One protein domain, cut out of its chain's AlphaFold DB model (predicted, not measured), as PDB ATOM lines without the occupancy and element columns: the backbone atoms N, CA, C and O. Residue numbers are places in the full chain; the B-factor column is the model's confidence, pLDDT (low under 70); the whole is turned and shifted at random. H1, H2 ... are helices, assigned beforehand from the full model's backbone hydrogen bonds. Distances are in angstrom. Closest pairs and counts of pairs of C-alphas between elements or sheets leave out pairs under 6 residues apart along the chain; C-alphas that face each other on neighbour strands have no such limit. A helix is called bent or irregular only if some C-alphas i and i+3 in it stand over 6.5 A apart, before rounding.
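What this domain is: This is residues 95 to 213 of the 213 residues of an uncharacterized protein of Planctomycetes bacterium (UniProt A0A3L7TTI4). A long helical hairpin, H3 and H4, makes the core and the longest axis, and H5 folds back from the end of H4 to cross slantwise over H3. H1 packs on H4 at the other side of the hairpin from H5, the short H2 packs on the first part of H5, and a long stretch without a named element, residues 105 to 120, leads from H1 to H2. The printed part has 119 residues with five named helices, H1 to H5 in chain order, and no named strand: its class is all helix. It is compact, with a radius of gyration of the C-alphas of 15.2 A and spans of 44 by 30 by 23 A.

How they stand to each other: H3, residues 129 to 156, touches H4, residues 162 to 187, at a shallow tilt of 24 degrees, opposite ways, and the two form a helical hairpin; their closest C-alphas, of Tyr 141 and Ala 178, are 5.5 A apart. H5, residues 193 to 209, touches H3 at a steep tilt of 45 degrees, the same way, with C-alphas of Ile 142 and Met 207 closest at 6.5 A. H4 and H5 form a second helical hairpin but only just touch, with 3 pairs of C-alphas within 8 A; those of Met 186 and Arg 196 are closest at 6.1 A. H3, H4 and H5 are an up and down bundle, each helix running against the one before it. H1, residues 95 to 104, touches residues 170 to 178 of H4 alone, opposite ways at a tilt of 38 degrees, only just steep; the closest C-alphas, of Val 98 and Ala 174, are 5.1 A apart. H1 and H3 are near each other, while H1 and H5 are apart. H2, residues 121 to 125, touches residues 194 to 201 of H5 alone, with C-alphas of Phe 122 and Ala 198 closest at 4.6 A. Every O i to N i+4 pair is within hydrogen-bond range in H1, H2 and H5, against 16 of 24 in H3 and 20 of 22 in H4.

Where its parts are: H3 measures 38.1 A from C-alpha 129 at (369.021, 291.776, 362.933) to C-alpha 156, with a kink of 48 degrees near residue 137. It is irregular, C-alphas 130 and 133 being 7.4 A apart. H4 measures 36.8 A, has a kink of 35 degrees near residue 181, and is only just irregular: C-alphas 178 and 181 are 6.6 A apart. H5 measures 24.1 A and ends with C-alpha 209 at (381.643, 307.529, 362.651). H1, 14.4 A long, begins with C-alpha 95 at (387.920, 289.706, 379.092), and H2 measures 6.0 A.

The domain as a whole: The two C-alphas farthest apart, of Ala 159 and Arg 190, are 45.4 A from each other. The printed part has no cut, and residue 213 is the chain's last. The link from H1 to H2 is long, with 16 residues; those from H2 to H3, H3 to H4 and H4 to H5 are tight. The mean pLDDT of the printed part is 93.8, and residues 211 to 213 are under 70.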
ATOM      1  N   GLU A  95     389.064 288.870 378.714       86.69
ATOM      2  CA  GLU A  95     387.920 289.706 379.092       86.69
ATOM      3  C   GLU A  95     388.177 290.533 380.365       86.69
ATOM      4  O   GLU A  95     387.777 291.692 380.416       86.69
ATOM      5  N   ILE A  96     388.911 289.994 381.348       90.00
ATOM      6  CA  ILE A  96     389.271 290.713 382.582       90.00
ATOM      7  C   ILE A  96     390.199 291.884 382.248       90.00
ATOM      8  O   ILE A  96     389.886 293.016 382.596       90.00
ATOM      9  N   VAL A  97     391.272 291.641 381.485       91.12
ATOM     10  CA  VAL A  97     392.239 292.683 381.077       91.12
ATOM     11  C   VAL A  97     391.556 293.822 380.304       91.12
ATOM     12  O   VAL A  97     391.877 294.998 380.486       91.12
ATOM     13  N   VAL A  98     390.589 293.485 379.444       93.94
ATOM     14  CA  VAL A  98     389.808 294.462 378.671       93.94
ATOM     15  C   VAL A  98     388.895 295.303 379.565       93.94
ATOM     16  O   VAL A  98     388.820 296.519 379.376       93.94
ATOM     17  N   GLU A  99     388.206 294.692 380.529       94.31
ATOM     18  CA  GLU A  99     387.280 295.408 381.410       94.31
ATOM     19  C   GLU A  99     387.996 296.187 382.528       94.31
ATOM     20  O   GLU A  99     387.566 297.291 382.854       94.31
ATOM     21  N   GLU A 100     389.130 295.705 383.045       94.62
ATOM     22  CA  GLU A 100     389.987 296.461 383.973       94.62
ATOM     23  C   GLU A 100     390.497 297.755 383.324       94.62
ATOM     24  O   GLU A 100     390.328 298.840 383.888       94.62
ATOM     25  N   LEU A 101     391.021 297.678 382.094       95.69
ATOM     26  CA  LEU A 101     391.430 298.873 381.355       95.69
ATOM     27  C   LEU A 101     390.235 299.788 381.036       95.69
ATOM     28  O   LEU A 101     390.369 301.011 381.078       95.69
ATOM     29  N   ALA A 102     389.058 299.230 380.742       95.25
ATOM     30  CA  ALA A 102     387.855 300.029 380.522       95.25
ATOM     31  C   ALA A 102     387.421 300.798 381.784       95.25
ATOM     32  O   ALA A 102     386.953 301.930 381.664       95.25
ATOM     33  N   VAL A 103     387.616 300.227 382.979       96.25
ATOM     34  CA  VAL A 103     387.400 300.915 384.261       96.25
ATOM     35  C   VAL A 103     388.451 302.004 384.489       96.25
ATOM     36  O   VAL A 103     388.077 303.121 384.842       96.25
ATOM     37  N   GLU A 104     389.740 301.741 384.235       95.75
ATOM     38  CA  GLU A 104     390.797 302.765 384.341       95.75
ATOM     39  C   GLU A 104     390.551 303.977 383.431       95.75
ATOM     40  O   GLU A 104     390.757 305.120 383.839       95.75
ATOM     41  N   LEU A 105     390.106 303.729 382.197       94.88
ATOM     42  CA  LEU A 105     389.765 304.764 381.218       94.88
ATOM     43  C   LEU A 105     388.369 305.378 381.456       94.88
ATOM     44  O   LEU A 105     387.957 306.261 380.705       94.88
ATOM     45  N   ASN A 106     387.639 304.937 382.488       96.56
ATOM     46  CA  ASN A 106     386.282 305.379 382.827       96.56
ATOM     47  C   ASN A 106     385.295 305.274 381.638       96.56
ATOM     48  O   ASN A 106     384.456 306.151 381.411       96.56
ATOM     49  N   LEU A 107     385.401 304.197 380.855       93.44
ATOM     50  CA  LEU A 107     384.550 303.967 379.690       93.44
ATOM     51  C   LEU A 107     383.150 303.524 380.108       93.44
ATOM     52  O   LEU A 107     382.968 302.611 380.914       93.44
ATOM     53  N   ALA A 108     382.141 304.106 379.462       94.06
ATOM     54  CA  ALA A 108     380.775 303.617 379.567       94.06
ATOM     55  C   ALA A 108     380.660 302.155 379.087       94.06
ATOM     56  O   ALA A 108     381.466 301.668 378.281       94.06
ATOM     57  N   ALA A 109     379.607 301.467 379.537       91.88
ATOM     58  CA  ALA A 109     379.251 300.143 379.031       91.88
ATOM     59  C   ALA A 109     379.157 300.147 377.487       91.88
ATOM     60  O   ALA A 109     378.700 301.139 376.906       91.88
ATOM     61  N   PRO A 110     379.586 299.071 376.803       91.62
ATOM     62  CA  PRO A 110     379.657 299.049 375.349       91.62
ATOM     63  C   PRO A 110     378.266 299.148 374.717       91.62
ATOM     64  O   PRO A 110     377.408 298.281 374.896       91.62
ATOM     65  N   ALA A 111     378.049 300.212 373.945       90.19
ATOM     66  CA  ALA A 111     376.832 300.389 373.163       90.19
ATOM     67  C   ALA A 111     376.761 299.380 372.003       90.19
ATOM     68  O   ALA A 111     377.780 298.930 371.476       90.19
ATOM     69  N   ILE A 112     375.541 299.061 371.558       92.25
ATOM     70  CA  ILE A 112     375.333 298.302 370.319       92.25
ATOM     71  C   ILE A 112     375.826 299.160 369.152       92.25
ATOM     72  O   ILE A 112     375.358 300.283 368.972       92.25
ATOM     73  N   VAL A 113     376.742 298.621 368.347       93.00
ATOM     74  CA  VAL A 113     377.338 299.348 367.221       93.00
ATOM     75  C   VAL A 113     376.270 299.780 366.209       93.00
ATOM     76  O   VAL A 113     375.526 298.951 365.672       93.00
ATOM     77  N   ALA A 114     376.214 301.084 365.930       92.12
ATOM     78  CA  ALA A 114     375.390 301.653 364.871       92.12
ATOM     79  C   ALA A 114     375.954 301.292 363.485       92.12
ATOM     80  O   ALA A 114     377.165 301.191 363.296       92.12
ATOM     81  N   VAL A 115     375.073 301.094 362.502       93.44
ATOM     82  CA  VAL A 115     375.474 300.730 361.133       93.44
ATOM     83  C   VAL A 115     375.486 301.978 360.259       93.44
ATOM     84  O   VAL A 115     374.440 302.598 360.052       93.44
ATOM     85  N   ALA A 116     376.655 302.323 359.722       91.44
ATOM     86  CA  ALA A 116     376.796 303.419 358.769       91.44
ATOM     87  C   ALA A 116     375.916 303.208 357.525       91.44
ATOM     88  O   ALA A 116     375.680 302.077 357.085       91.44
ATOM     89  N   ALA A 117     375.418 304.306 356.958       90.06
ATOM     90  CA  ALA A 117     374.615 304.254 355.745       90.06
ATOM     91  C   ALA A 117     375.463 303.894 354.520       90.06
ATOM     92  O   ALA A 117     376.607 304.322 354.407       90.06
ATOM     93  N   GLY A 118     374.874 303.121 353.612       90.25
ATOM     94  CA  GLY A 118     375.507 302.669 352.384       90.25
ATOM     95  C   GLY A 118     374.479 302.070 351.425       90.25
ATOM     96  O   GLY A 118     373.337 301.806 351.817       90.25
ATOM     97  N   GLU A 119     374.899 301.901 350.176       94.44
ATOM     98  CA  GLU A 119     374.065 301.523 349.029       94.44
ATOM     99  C   GLU A 119     374.423 300.135 348.477       94.44
ATOM    100  O   GLU A 119     373.573 299.471 347.886       94.44
ATOM    101  N   GLU A 120     375.648 299.655 348.715       95.06
ATOM    102  CA  GLU A 120     376.074 298.328 348.267       95.06
ATOM    103  C   GLU A 120     375.277 297.214 348.975       95.06
ATOM    104  O   GLU A 120     374.936 297.351 350.159       95.06
ATOM    105  N   PRO A 121     375.037 296.057 348.326       96.75
ATOM    106  CA  PRO A 121     374.221 294.984 348.897       96.75
ATOM    107  C   PRO A 121     374.667 294.533 350.295       96.75
ATOM    108  O   PRO A 121     373.824 294.306 351.163       96.75
ATOM    109  N   PHE A 122     375.978 294.463 350.555       95.12
ATOM    110  CA  PHE A 122     376.521 294.095 351.867       95.12
ATOM    111  C   PHE A 122     376.359 295.206 352.926       95.12
ATOM    112  O   PHE A 122     376.191 294.908 354.108       95.12
ATOM    113  N   GLN A 123     376.341 296.480 352.519       95.50
ATOM    114  CA  GLN A 123     376.121 297.633 353.404       95.50
ATOM    115  C   GLN A 123     374.652 297.719 353.839       95.50
ATOM    116  O   GLN A 123     374.350 298.005 354.998       95.50
ATOM    117  N   ILE A 124     373.727 297.400 352.928       95.69
ATOM    118  CA  ILE A 124     372.303 297.241 353.243       95.69
ATOM    119  C   ILE A 124     372.108 296.016 354.152       95.69
ATOM    120  O   ILE A 124     371.448 296.116 355.189       95.69
ATOM    121  N   LEU A 125     372.730 294.882 353.810       96.88
ATOM    122  CA  LEU A 125     372.665 293.629 354.570       96.88
ATOM    123  C   LEU A 125     373.153 293.790 356.019       96.88
ATOM    124  O   LEU A 125     372.534 293.234 356.925       96.88
ATOM    125  N   ALA A 126     374.190 294.599 356.261       96.88
ATOM    126  CA  ALA A 126     374.735 294.905 357.589       96.88
ATOM    127  C   ALA A 126     373.698 295.430 358.604       96.88
ATOM    128  O   ALA A 126     373.868 295.258 359.813       96.88
ATOM    129  N   ARG A 127     372.596 296.028 358.132       96.19
ATOM    130  CA  ARG A 127     371.482 296.502 358.974       96.19
ATOM    131  C   ARG A 127     370.560 295.380 359.470       96.19
ATOM    132  O   ARG A 127     369.674 295.638 360.280       96.19
ATOM    133  N   SER A 128     370.736 294.147 358.992       97.38
ATOM    134  CA  SER A 128     369.935 292.991 359.400       97.38
ATOM    135  C   SER A 128     370.117 292.656 360.886       97.38
ATOM    136  O   SER A 128     371.231 292.691 361.423       97.38
ATOM    137  N   SER A 129     369.025 292.252 361.542       97.06
ATOM    138  CA  SER A 129     369.021 291.776 362.933       97.06
ATOM    139  C   SER A 129     369.875 290.524 363.152       97.06
ATOM    140  O   SER A 129     370.341 290.283 364.263       97.06
ATOM    141  N   LYS A 130     370.196 289.758 362.097       96.94
ATOM    142  CA  LYS A 130     371.116 288.611 362.209       96.94
ATOM    143  C   LYS A 130     372.526 288.997 362.679       96.94
ATOM    144  O   LYS A 130     373.241 288.151 363.199       96.94
ATOM    145  N   PHE A 131     372.900 290.274 362.552       97.75
ATOM    146  CA  PHE A 131     374.156 290.826 363.069       97.75
ATOM    147  C   PHE A 131     374.010 291.541 364.422       97.75
ATOM    148  O   PHE A 131     374.959 292.188 364.856       97.75
ATOM    149  N   ASP A 132     372.865 291.459 365.112       96.56
ATOM    150  CA  ASP A 132     372.673 292.107 366.421       96.56
ATOM    151  C   ASP A 132     373.687 291.613 367.466       96.56
ATOM    152  O   ASP A 132     374.174 292.384 368.293       96.56
ATOM    153  N   GLU A 133     374.033 290.324 367.431       95.69
ATOM    154  CA  GLU A 133     375.041 289.748 368.322       95.69
ATOM    155  C   GLU A 133     376.458 290.218 367.959       95.69
ATOM    156  O   GLU A 133     377.209 290.618 368.849       95.69
ATOM    157  N   PHE A 134     376.800 290.264 366.667       97.19
ATOM    158  CA  PHE A 134     378.064 290.840 366.196       97.19
ATOM    159  C   PHE A 134     378.198 292.314 366.606       97.19
ATOM    160  O   PHE A 134     379.225 292.713 367.147       97.19
ATOM    161  N   ARG A 135     377.132 293.111 366.445       96.88
ATOM    162  CA  ARG A 135     377.078 294.525 366.854       96.88
ATOM    163  C   ARG A 135     377.188 294.733 368.363       96.88
ATOM    164  O   ARG A 135     377.700 295.769 368.774       96.88
ATOM    165  N   ARG A 136     376.751 293.771 369.187       94.88
ATOM    166  CA  ARG A 136     377.035 293.758 370.634       94.88
ATOM    167  C   ARG A 136     378.510 293.463 370.909       94.88
ATOM    168  O   ARG A 136     379.158 294.245 371.594       94.88
ATOM    169  N   LYS A 137     379.059 292.383 370.336       93.31
ATOM    170  CA  LYS A 137     380.469 291.981 370.528       93.31
ATOM    171  C   LYS A 137     381.460 293.054 370.055       93.31
ATOM    172  O   LYS A 137     382.482 293.268 370.693       93.31
ATOM    173  N   ALA A 138     381.142 293.759 368.971       96.31
ATOM    174  CA  ALA A 138     381.978 294.824 368.426       96.31
ATOM    175  C   ALA A 138     382.023 296.095 369.300       96.31
ATOM    176  O   ALA A 138     382.968 296.867 369.168       96.31
ATOM    177  N   GLY A 139     381.050 296.324 370.193       94.56
ATOM    178  CA  GLY A 139     380.903 297.591 370.926       94.56
ATOM    179  C   GLY A 139     382.153 298.007 371.707       94.56
ATOM    180  O   GLY A 139     382.654 299.115 371.521       94.56
ATOM    181  N   ARG A 140     382.712 297.098 372.520       95.00
ATOM    182  CA  ARG A 140     383.923 297.367 373.316       95.00
ATOM    183  C   ARG A 140     385.162 297.559 372.435       95.00
ATOM    184  O   ARG A 140     385.949 298.466 372.686       95.00
ATOM    185  N   TYR A 141     385.302 296.768 371.366       95.50
ATOM    186  CA  TYR A 141     386.388 296.932 370.392       95.50
ATOM    187  C   TYR A 141     386.354 298.320 369.732       95.50
ATOM    188  O   TYR A 141     387.374 299.001 369.685       95.50
ATOM    189  N   ILE A 142     385.182 298.775 369.275       95.06
ATOM    190  CA  ILE A 142     385.033 300.095 368.642       95.06
ATOM    191  C   ILE A 142     385.312 301.234 369.632       95.06
ATOM    192  O   ILE A 142     385.993 302.185 369.256       95.06
ATOM    193  N   GLN A 143     384.878 301.124 370.895       94.19
ATOM    194  CA  GLN A 143     385.241 302.091 371.943       94.19
ATOM    195  C   GLN A 143     386.763 302.188 372.122       94.19
ATOM    196  O   GLN A 143     387.317 303.275 371.996       94.19
ATOM    197  N   LEU A 144     387.455 301.059 372.325       95.12
ATOM    198  CA  LEU A 144     388.915 301.035 372.489       95.12
ATOM    199  C   LEU A 144     389.647 301.610 371.264       95.12
ATOM    200  O   LEU A 144     390.624 302.338 371.412       95.12
ATOM    201  N   ARG A 145     389.161 301.347 370.043       94.38
ATOM    202  CA  ARG A 145     389.716 301.943 368.813       94.38
ATOM    203  C   ARG A 145     389.465 303.454 368.712       94.38
ATOM    204  O   ARG A 145     390.286 304.142 368.111       94.38
ATOM    205  N   GLY A 146     388.381 303.959 369.301       92.94
ATOM    206  CA  GLY A 146     388.131 305.391 369.479       92.94
ATOM    207  C   GLY A 146     389.149 306.030 370.426       92.94
ATOM    208  O   GLY A 146     389.832 306.973 370.034       92.94
ATOM    209  N   GLU A 147     389.330 305.454 371.618       94.62
ATOM    210  CA  GLU A 147     390.306 305.923 372.619       94.62
ATOM    211  C   GLU A 147     391.761 305.842 372.137       94.62
ATOM    212  O   GLU A 147     392.596 306.657 372.519       94.62
ATOM    213  N   LEU A 148     392.087 304.890 371.258       94.56
ATOM    214  CA  LEU A 148     393.427 304.755 370.678       94.56
ATOM    215  C   LEU A 148     393.786 305.925 369.741       94.56
ATOM    216  O   LEU A 148     394.956 306.303 369.624       94.56
ATOM    217  N   LEU A 149     392.793 306.508 369.060       92.19
ATOM    218  CA  LEU A 149     392.997 307.441 367.949       92.19
ATOM    219  C   LEU A 149     393.741 308.739 368.336       92.19
ATOM    220  O   LEU A 149     394.656 309.110 367.594       92.19
ATOM    221  N   PRO A 150     393.424 309.447 369.443       94.31
ATOM    222  CA  PRO A 150     394.163 310.646 369.843       94.31
ATOM    223  C   PRO A 150     395.647 310.364 370.101       94.31
ATOM    224  O   PRO A 150     396.505 311.124 369.654       94.31
ATOM    225  N   TYR A 151     395.967 309.241 370.753       95.38
ATOM    226  CA  TYR A 151     397.355 308.844 370.997       95.38
ATOM    227  C   TYR A 151     398.074 308.441 369.701       95.38
ATOM    228  O   TYR A 151     399.241 308.783 369.524       95.38
ATOM    229  N   GLY A 152     397.374 307.782 368.770       93.94
ATOM    230  CA  GLY A 152     397.895 307.454 367.440       93.94
ATOM    231  C   GLY A 152     398.270 308.694 366.616       93.94
ATOM    232  O   GLY A 152     399.317 308.703 365.970       93.94
ATOM    233  N   LYS A 153     397.475 309.772 366.695       95.25
ATOM    234  CA  LYS A 153     397.801 311.071 366.071       95.25
ATOM    235  C   LYS A 153     399.070 311.681 366.675       95.25
ATOM    236  O   LYS A 153     400.018 311.954 365.946       95.25
ATOM    237  N   LEU A 154     399.140 311.774 368.006       95.94
ATOM    238  CA  LEU A 154     400.323 312.281 368.716       95.94
ATOM    239  C   LEU A 154     401.592 311.456 368.429       95.94
ATOM    240  O   LEU A 154     402.692 312.004 368.406       95.94
ATOM    241  N   LEU A 155     401.458 310.143 368.221       95.62
ATOM    242  CA  LEU A 155     402.554 309.265 367.804       95.62
ATOM    243  C   LEU A 155     403.030 309.576 366.380       95.62
ATOM    244  O   LEU A 155     404.234 309.700 366.167       95.62
ATOM    245  N   ALA A 156     402.107 309.724 365.427       96.06
ATOM    246  CA  ALA A 156     402.426 310.059 364.036       96.06
ATOM    247  C   ALA A 156     403.064 311.455 363.894       96.06
ATOM    248  O   ALA A 156     403.939 311.655 363.057       96.06
ATOM    249  N   GLU A 157     402.662 312.400 364.745       96.88
ATOM    250  CA  GLU A 157     403.210 313.760 364.829       96.88
ATOM    251  C   GLU A 157     404.545 313.835 365.600       96.88
ATOM    252  O   GLU A 157     405.176 314.889 365.641       96.88
ATOM    253  N   GLY A 158     404.985 312.744 366.242       96.38
ATOM    254  CA  GLY A 158     406.174 312.725 367.106       96.38
ATOM    255  C   GLY A 158     406.012 313.475 368.439       96.38
ATOM    256  O   GLY A 158     406.982 313.625 369.181       96.38
ATOM    257  N   ALA A 159     404.798 313.927 368.764       97.44
ATOM    258  CA  ALA A 159     404.468 314.725 369.947       97.44
ATOM    259  C   ALA A 159     404.128 313.888 371.201       97.44
ATOM    260  O   ALA A 159     404.048 314.431 372.304       97.44
ATOM    261  N   ALA A 160     403.915 312.575 371.064       97.12
ATOM    262  CA  ALA A 160     403.506 311.706 372.170       97.12
ATOM    263  C   ALA A 160     404.580 311.572 373.269       97.12
ATOM    264  O   ALA A 160     405.661 311.021 373.047       97.12
ATOM    265  N   THR A 161     404.237 311.977 374.493       98.06
ATOM    266  CA  THR A 161     405.036 311.767 375.717       98.06
ATOM    267  C   THR A 161     405.187 310.275 376.071       98.06
ATOM    268  O   THR A 161     404.356 309.466 375.654       98.06
ATOM    269  N   PRO A 162     406.183 309.868 376.889       97.94
ATOM    270  CA  PRO A 162     406.348 308.467 377.300       97.94
ATOM    271  C   PRO A 162     405.084 307.843 377.912       97.94
ATOM    272  O   PRO A 162     404.728 306.720 377.560       97.94
ATOM    273  N   SER A 163     404.361 308.595 378.750       96.88
ATOM    274  CA  SER A 163     403.089 308.161 379.350       96.88
ATOM    275  C   SER A 163     401.992 307.940 378.299       96.88
ATOM    276  O   SER A 163     401.336 306.901 378.293       96.88
ATOM    277  N   GLN A 164     401.850 308.850 377.328       97.19
ATOM    278  CA  GLN A 164     400.896 308.687 376.222       97.19
ATOM    279  C   GLN A 164     401.213 307.464 375.349       97.19
ATOM    280  O   GLN A 164     400.292 306.778 374.912       97.19
ATOM    281  N   ARG A 165     402.499 307.147 375.136       97.69
ATOM    282  CA  ARG A 165     402.917 305.926 374.425       97.69
ATOM    283  C   ARG A 165     402.599 304.659 375.226       97.69
ATOM    284  O   ARG A 165     402.120 303.689 374.652       97.69
ATOM    285  N   ALA A 166     402.805 304.675 376.544       96.94
ATOM    286  CA  ALA A 166     402.421 303.562 377.410       96.94
ATOM    287  C   ALA A 166     400.899 303.325 377.386       96.94
ATOM    288  O   ALA A 166     400.459 302.191 377.214       96.94
ATOM    289  N   THR A 167     400.088 304.385 377.474       96.25
ATOM    290  CA  THR A 167     398.624 304.282 377.364       96.25
ATOM    291  C   THR A 167     398.177 303.786 375.987       96.25
ATOM    292  O   THR A 167     397.352 302.877 375.939       96.25
ATOM    293  N   HIS A 168     398.764 304.280 374.886       97.62
ATOM    294  CA  HIS A 168     398.510 303.749 373.539       97.62
ATOM    295  C   HIS A 168     398.707 302.230 373.488       97.62
ATOM    296  O   HIS A 168     397.793 301.509 373.106       97.62
ATOM    297  N   ASN A 169     399.867 301.740 373.931       97.19
ATOM    298  CA  ASN A 169     400.202 300.317 373.864       97.19
ATOM    299  C   ASN A 169     399.246 299.445 374.699       97.19
ATOM    300  O   ASN A 169     398.908 298.339 374.284       97.19
ATOM    301  N   ARG A 170     398.771 299.935 375.857       97.38
ATOM    302  CA  ARG A 170     397.772 299.215 376.674       97.38
ATOM    303  C   ARG A 170     396.408 299.143 375.984       97.38
ATOM    304  O   ARG A 170     395.805 298.074 375.953       97.38
ATOM    305  N   ILE A 171     395.947 300.247 375.389       97.12
ATOM    306  CA  ILE A 171     394.687 300.291 374.628       97.12
ATOM    307  C   ILE A 171     394.778 299.416 373.373       97.12
ATOM    308  O   ILE A 171     393.834 298.696 373.057       97.12
ATOM    309  N   GLU A 172     395.914 299.438 372.675       96.94
ATOM    310  CA  GLU A 172     396.187 298.598 371.508       96.94
ATOM    311  C   GLU A 172     396.113 297.112 371.875       96.94
ATOM    312  O   GLU A 172     395.340 296.374 371.262       96.94
ATOM    313  N   HIS A 173     396.797 296.697 372.945       96.56
ATOM    314  CA  HIS A 173     396.742 295.322 373.438       96.56
ATOM    315  C   HIS A 173     395.322 294.893 373.846       96.56
ATOM    316  O   HIS A 173     394.841 293.841 373.421       96.56
ATOM    317  N   ALA A 174     394.593 295.722 374.600       95.81
ATOM    318  CA  ALA A 174     393.200 295.436 374.947       95.81
ATOM    319  C   ALA A 174     392.296 295.348 373.701       95.81
ATOM    320  O   ALA A 174     391.413 294.492 373.631       95.81
ATOM    321  N   ALA A 175     392.530 296.178 372.678       95.88
ATOM    322  CA  ALA A 175     391.796 296.106 371.420       95.88
ATOM    323  C   ALA A 175     392.084 294.799 370.655       95.88
ATOM    324  O   ALA A 175     391.159 294.226 370.082       95.88
ATOM    325  N   GLU A 176     393.316 294.279 370.679       95.88
ATOM    326  CA  GLU A 176     393.641 292.949 370.138       95.88
ATOM    327  C   GLU A 176     392.918 291.826 370.893       95.88
ATOM    328  O   GLU A 176     392.351 290.921 370.271       95.88
ATOM    329  N   LEU A 177     392.909 291.880 372.230       95.19
ATOM    330  CA  LEU A 177     392.206 290.913 373.076       95.19
ATOM    331  C   LEU A 177     390.696 290.918 372.798       95.19
ATOM    332  O   LEU A 177     390.119 289.851 372.576       95.19
ATOM    333  N   ALA A 178     390.080 292.099 372.704       94.06
ATOM    334  CA  ALA A 178     388.674 292.264 372.331       94.06
ATOM    335  C   ALA A 178     388.380 291.817 370.883       94.06
ATOM    336  O   ALA A 178     387.286 291.325 370.592       94.06
ATOM    337  N   PHE A 179     389.344 291.948 369.964       95.31
ATOM    338  CA  PHE A 179     389.174 291.547 368.566       95.31
ATOM    339  C   PHE A 179     389.204 290.027 368.361       95.31
ATOM    340  O   PHE A 179     388.489 289.526 367.496       95.31
ATOM    341  N   LYS A 180     389.967 289.260 369.153       93.94
ATOM    342  CA  LYS A 180     390.065 287.787 369.024       93.94
ATOM    343  C   LYS A 180     388.699 287.065 368.949       93.94
ATOM    344  O   LYS A 180     388.473 286.373 367.951       93.94
ATOM    345  N   PRO A 181     387.763 287.218 369.911       92.31
ATOM    346  CA  PRO A 181     386.452 286.564 369.841       92.31
ATOM    347  C   PRO A 181     385.553 287.130 368.729       92.31
ATOM    348  O   PRO A 181     384.724 286.404 368.183       92.31
ATOM    349  N   LEU A 182     385.723 288.404 368.360       94.81
ATOM    350  CA  LEU A 182     384.999 289.043 367.257       94.81
ATOM    351  C   LEU A 182     385.437 288.490 365.890       94.81
ATOM    352  O   LEU A 182     384.606 288.221 365.024       94.81
ATOM    353  N   ASN A 183     386.738 288.260 365.716       95.69
ATOM    354  CA  ASN A 183     387.317 287.658 364.524       95.69
ATOM    355  C   ASN A 183     386.916 286.181 364.402       95.69
ATOM    356  O   ASN A 183     386.471 285.759 363.338       95.69
ATOM    357  N   ALA A 184     386.979 285.416 365.499       95.94
ATOM    358  CA  ALA A 184     386.477 284.040 365.534       95.94
ATOM    359  C   ALA A 184     384.991 283.965 365.134       95.94
ATOM    360  O   ALA A 184     384.608 283.115 364.335       95.94
ATOM    361  N   TYR A 185     384.168 284.904 365.615       95.56
ATOM    362  CA  TYR A 185     382.765 285.013 365.218       95.56
ATOM    363  C   TYR A 185     382.585 285.281 363.722       95.56
ATOM    364  O   TYR A 185     381.705 284.692 363.104       95.56
ATOM    365  N   MET A 186     383.381 286.185 363.144       96.50
ATOM    366  CA  MET A 186     383.275 286.597 361.740       96.50
ATOM    367  C   MET A 186     383.685 285.481 360.765       96.50
ATOM    368  O   MET A 186     383.096 285.347 359.692       96.50
ATOM    369  N   TRP A 187     384.668 284.661 361.143       94.88
ATOM    370  CA  TRP A 187     385.191 283.570 360.311       94.88
ATOM    371  C   TRP A 187     384.540 282.203 360.554       94.88
ATOM    372  O   TRP A 187     384.908 281.245 359.883       94.88
ATOM    373  N   ASP A 188     383.535 282.123 361.429       96.38
ATOM    374  CA  ASP A 188     382.668 280.947 361.582       96.38
ATOM    375  C   ASP A 188     382.101 280.488 360.218       96.38
ATOM    376  O   ASP A 188     381.743 281.306 359.357       96.38
ATOM    377  N   GLU A 189     382.047 279.171 360.005       96.88
ATOM    378  CA  GLU A 189     381.602 278.535 358.758       96.88
ATOM    379  C   GLU A 189     380.136 278.838 358.421       96.88
ATOM    380  O   GLU A 189     379.762 278.821 357.248       96.88
ATOM    381  N   ARG A 190     379.310 279.190 359.418       96.88
ATOM    382  CA  ARG A 190     377.895 279.555 359.218       96.88
ATOM    383  C   ARG A 190     377.679 280.844 358.421       96.88
ATOM    384  O   ARG A 190     376.548 281.120 358.022       96.88
ATOM    385  N   TRP A 191     378.723 281.648 358.216       97.06
ATOM    386  CA  TRP A 191     378.638 282.927 357.513       97.06
ATOM    387  C   TRP A 191     379.024 282.819 356.041       97.06
ATOM    388  O   TRP A 191     380.067 282.269 355.682       97.06
ATOM    389  N   THR A 192     378.211 283.427 355.179       97.88
ATOM    390  CA  THR A 192     378.555 283.597 353.763       97.88
ATOM    391  C   THR A 192     379.593 284.708 353.579       97.88
ATOM    392  O   THR A 192     379.800 285.547 354.455       97.88
ATOM    393  N   GLU A 193     380.226 284.776 352.409       97.25
ATOM    394  CA  GLU A 193     381.135 285.881 352.069       97.25
ATOM    395  C   GLU A 193     380.439 287.254 352.141       97.25
ATOM    396  O   GLU A 193     380.997 288.201 352.695       97.25
ATOM    397  N   ALA A 194     379.179 287.343 351.699       97.38
ATOM    398  CA  ALA A 194     378.365 288.553 351.824       97.38
ATOM    399  C   ALA A 194     378.112 288.947 353.292       97.38
ATOM    400  O   ALA A 194     378.054 290.136 353.610       97.38
ATOM    401  N   ASP A 195     378.015 287.971 354.199       98.12
ATOM    402  CA  ASP A 195     377.875 288.222 355.636       98.12
ATOM    403  C   ASP A 195     379.172 288.731 356.258       98.12
ATOM    404  O   ASP A 195     379.137 289.627 357.099       98.12
ATOM    405  N   ARG A 196     380.320 288.215 355.812       98.06
ATOM    406  CA  ARG A 196     381.640 288.707 356.231       98.06
ATOM    407  C   ARG A 196     381.902 290.117 355.706       98.06
ATOM    408  O   ARG A 196     382.372 290.956 356.468       98.06
ATOM    409  N   ALA A 197     381.505 290.422 354.471       97.69
ATOM    410  CA  ALA A 197     381.533 291.784 353.935       97.69
ATOM    411  C   ALA A 197     380.613 292.737 354.726       97.69
ATOM    412  O   ALA A 197     381.010 293.855 355.056       97.69
ATOM    413  N   ALA A 198     379.410 292.287 355.102       97.94
ATOM    414  CA  ALA A 198     378.489 293.051 355.943       97.94
ATOM    415  C   ALA A 198     379.051 293.293 357.359       97.94
ATOM    416  O   ALA A 198     378.994 294.414 357.861       97.94
ATOM    417  N   MET A 199     379.658 292.283 357.986       98.19
ATOM    418  CA  MET A 199     380.358 292.420 359.271       98.19
ATOM    419  C   MET A 199     381.575 293.353 359.173       98.19
ATOM    420  O   MET A 199     381.746 294.224 360.026       98.19
ATOM    421  N   GLY A 200     382.354 293.271 358.092       96.56
ATOM    422  CA  GLY A 200     383.425 294.221 357.788       96.56
ATOM    423  C   GLY A 200     382.919 295.662 357.660       96.56
ATOM    424  O   GLY A 200     383.527 296.576 358.220       96.56
ATOM    425  N   TRP A 201     381.763 295.875 357.017       96.94
ATOM    426  CA  TRP A 201     381.119 297.192 356.944       96.94
ATOM    427  C   TRP A 201     380.691 297.727 358.314       96.94
ATOM    428  O   TRP A 201     380.878 298.911 358.583       96.94
ATOM    429  N   ILE A 202     380.166 296.872 359.200       96.69
ATOM    430  CA  ILE A 202     379.811 297.262 360.576       96.69
ATOM    431  C   ILE A 202     381.040 297.818 361.306       96.69
ATOM    432  O   ILE A 202     380.944 298.873 361.931       96.69
ATOM    433  N   LEU A 203     382.201 297.162 361.195       95.56
ATOM    434  CA  LEU A 203     383.435 297.632 361.837       95.56
ATOM    435  C   LEU A 203     383.983 298.902 361.175       95.56
ATOM    436  O   LEU A 203     384.264 299.884 361.855       95.56
ATOM    437  N   TYR A 204     384.106 298.912 359.849       92.31
ATOM    438  CA  TYR A 204     384.666 300.044 359.109       92.31
ATOM    439  C   TYR A 204     383.808 301.313 359.228       92.31
ATOM    440  O   TYR A 204     384.321 302.391 359.529       92.31
ATOM    441  N   GLY A 205     382.492 301.184 359.041       87.94
ATOM    442  CA  GLY A 205     381.552 302.298 359.116       87.94
ATOM    443  C   GLY A 205     381.474 302.918 360.511       87.94
ATOM    444  O   GLY A 205     381.459 304.141 360.633       87.94
ATOM    445  N   SER A 206     381.492 302.099 361.566       85.25
ATOM    446  CA  SER A 206     381.480 302.605 362.944       85.25
ATOM    447  C   SER A 206     382.808 303.247 363.357       85.25
ATOM    448  O   SER A 206     382.791 304.282 364.020       85.25
ATOM    449  N   MET A 207     383.954 302.731 362.890       86.62
ATOM    450  CA  MET A 207     385.249 303.402 363.072       86.62
ATOM    451  C   MET A 207     385.308 304.772 362.378       86.62
ATOM    452  O   MET A 207     385.887 305.694 362.944       86.62
ATOM    453  N   GLN A 208     384.701 304.942 361.196       83.69
ATOM    454  CA  GLN A 208     384.603 306.260 360.549       83.69
ATOM    455  C   GLN A 208     383.667 307.220 361.298       83.69
ATOM    456  O   GLN A 208     383.973 308.404 361.432       83.69
ATOM    457  N   GLN A 209     382.548 306.719 361.829       79.69
ATOM    458  CA  GLN A 209     381.643 307.529 362.651       79.69
ATOM    459  C   GLN A 209     382.338 308.022 363.928       79.69
ATOM    460  O   GLN A 209     382.248 309.203 364.237       79.69
ATOM    461  N   ALA A 210     383.122 307.170 364.597       71.38
ATOM    462  CA  ALA A 210     383.922 307.543 365.769       71.38
ATOM    463  C   ALA A 210     385.070 308.538 365.477       71.38
ATOM    464  O   ALA A 210     385.682 309.058 366.406       71.38
ATOM    465  N   GLN A 211     385.383 308.800 364.203       69.06
ATOM    466  CA  GLN A 211     386.389 309.786 363.775       69.06
ATOM    467  C   GLN A 211     385.787 311.150 363.409       69.06
ATOM    468  O   GLN A 211     386.539 312.110 363.227       69.06
ATOM    469  N   THR A 212     384.460 311.241 363.281       60.88
ATOM    470  CA  THR A 212     383.753 312.487 362.955       60.88
ATOM    471  C   THR A 212     383.403 313.229 364.253       60.88
ATOM    472  O   THR A 212     382.811 312.597 365.128       60.88
ATOM    473  N   PRO A 213     383.778 314.514 364.410       48.62
ATOM    474  CA  PRO A 213     383.486 315.300 365.614       48.62
ATOM    475  C   PRO A 213     382.016 315.734 365.729       48.62
ATOM    476  O   PRO A 213     381.348 315.856 364.675       48.62
TER     477      PRO A 213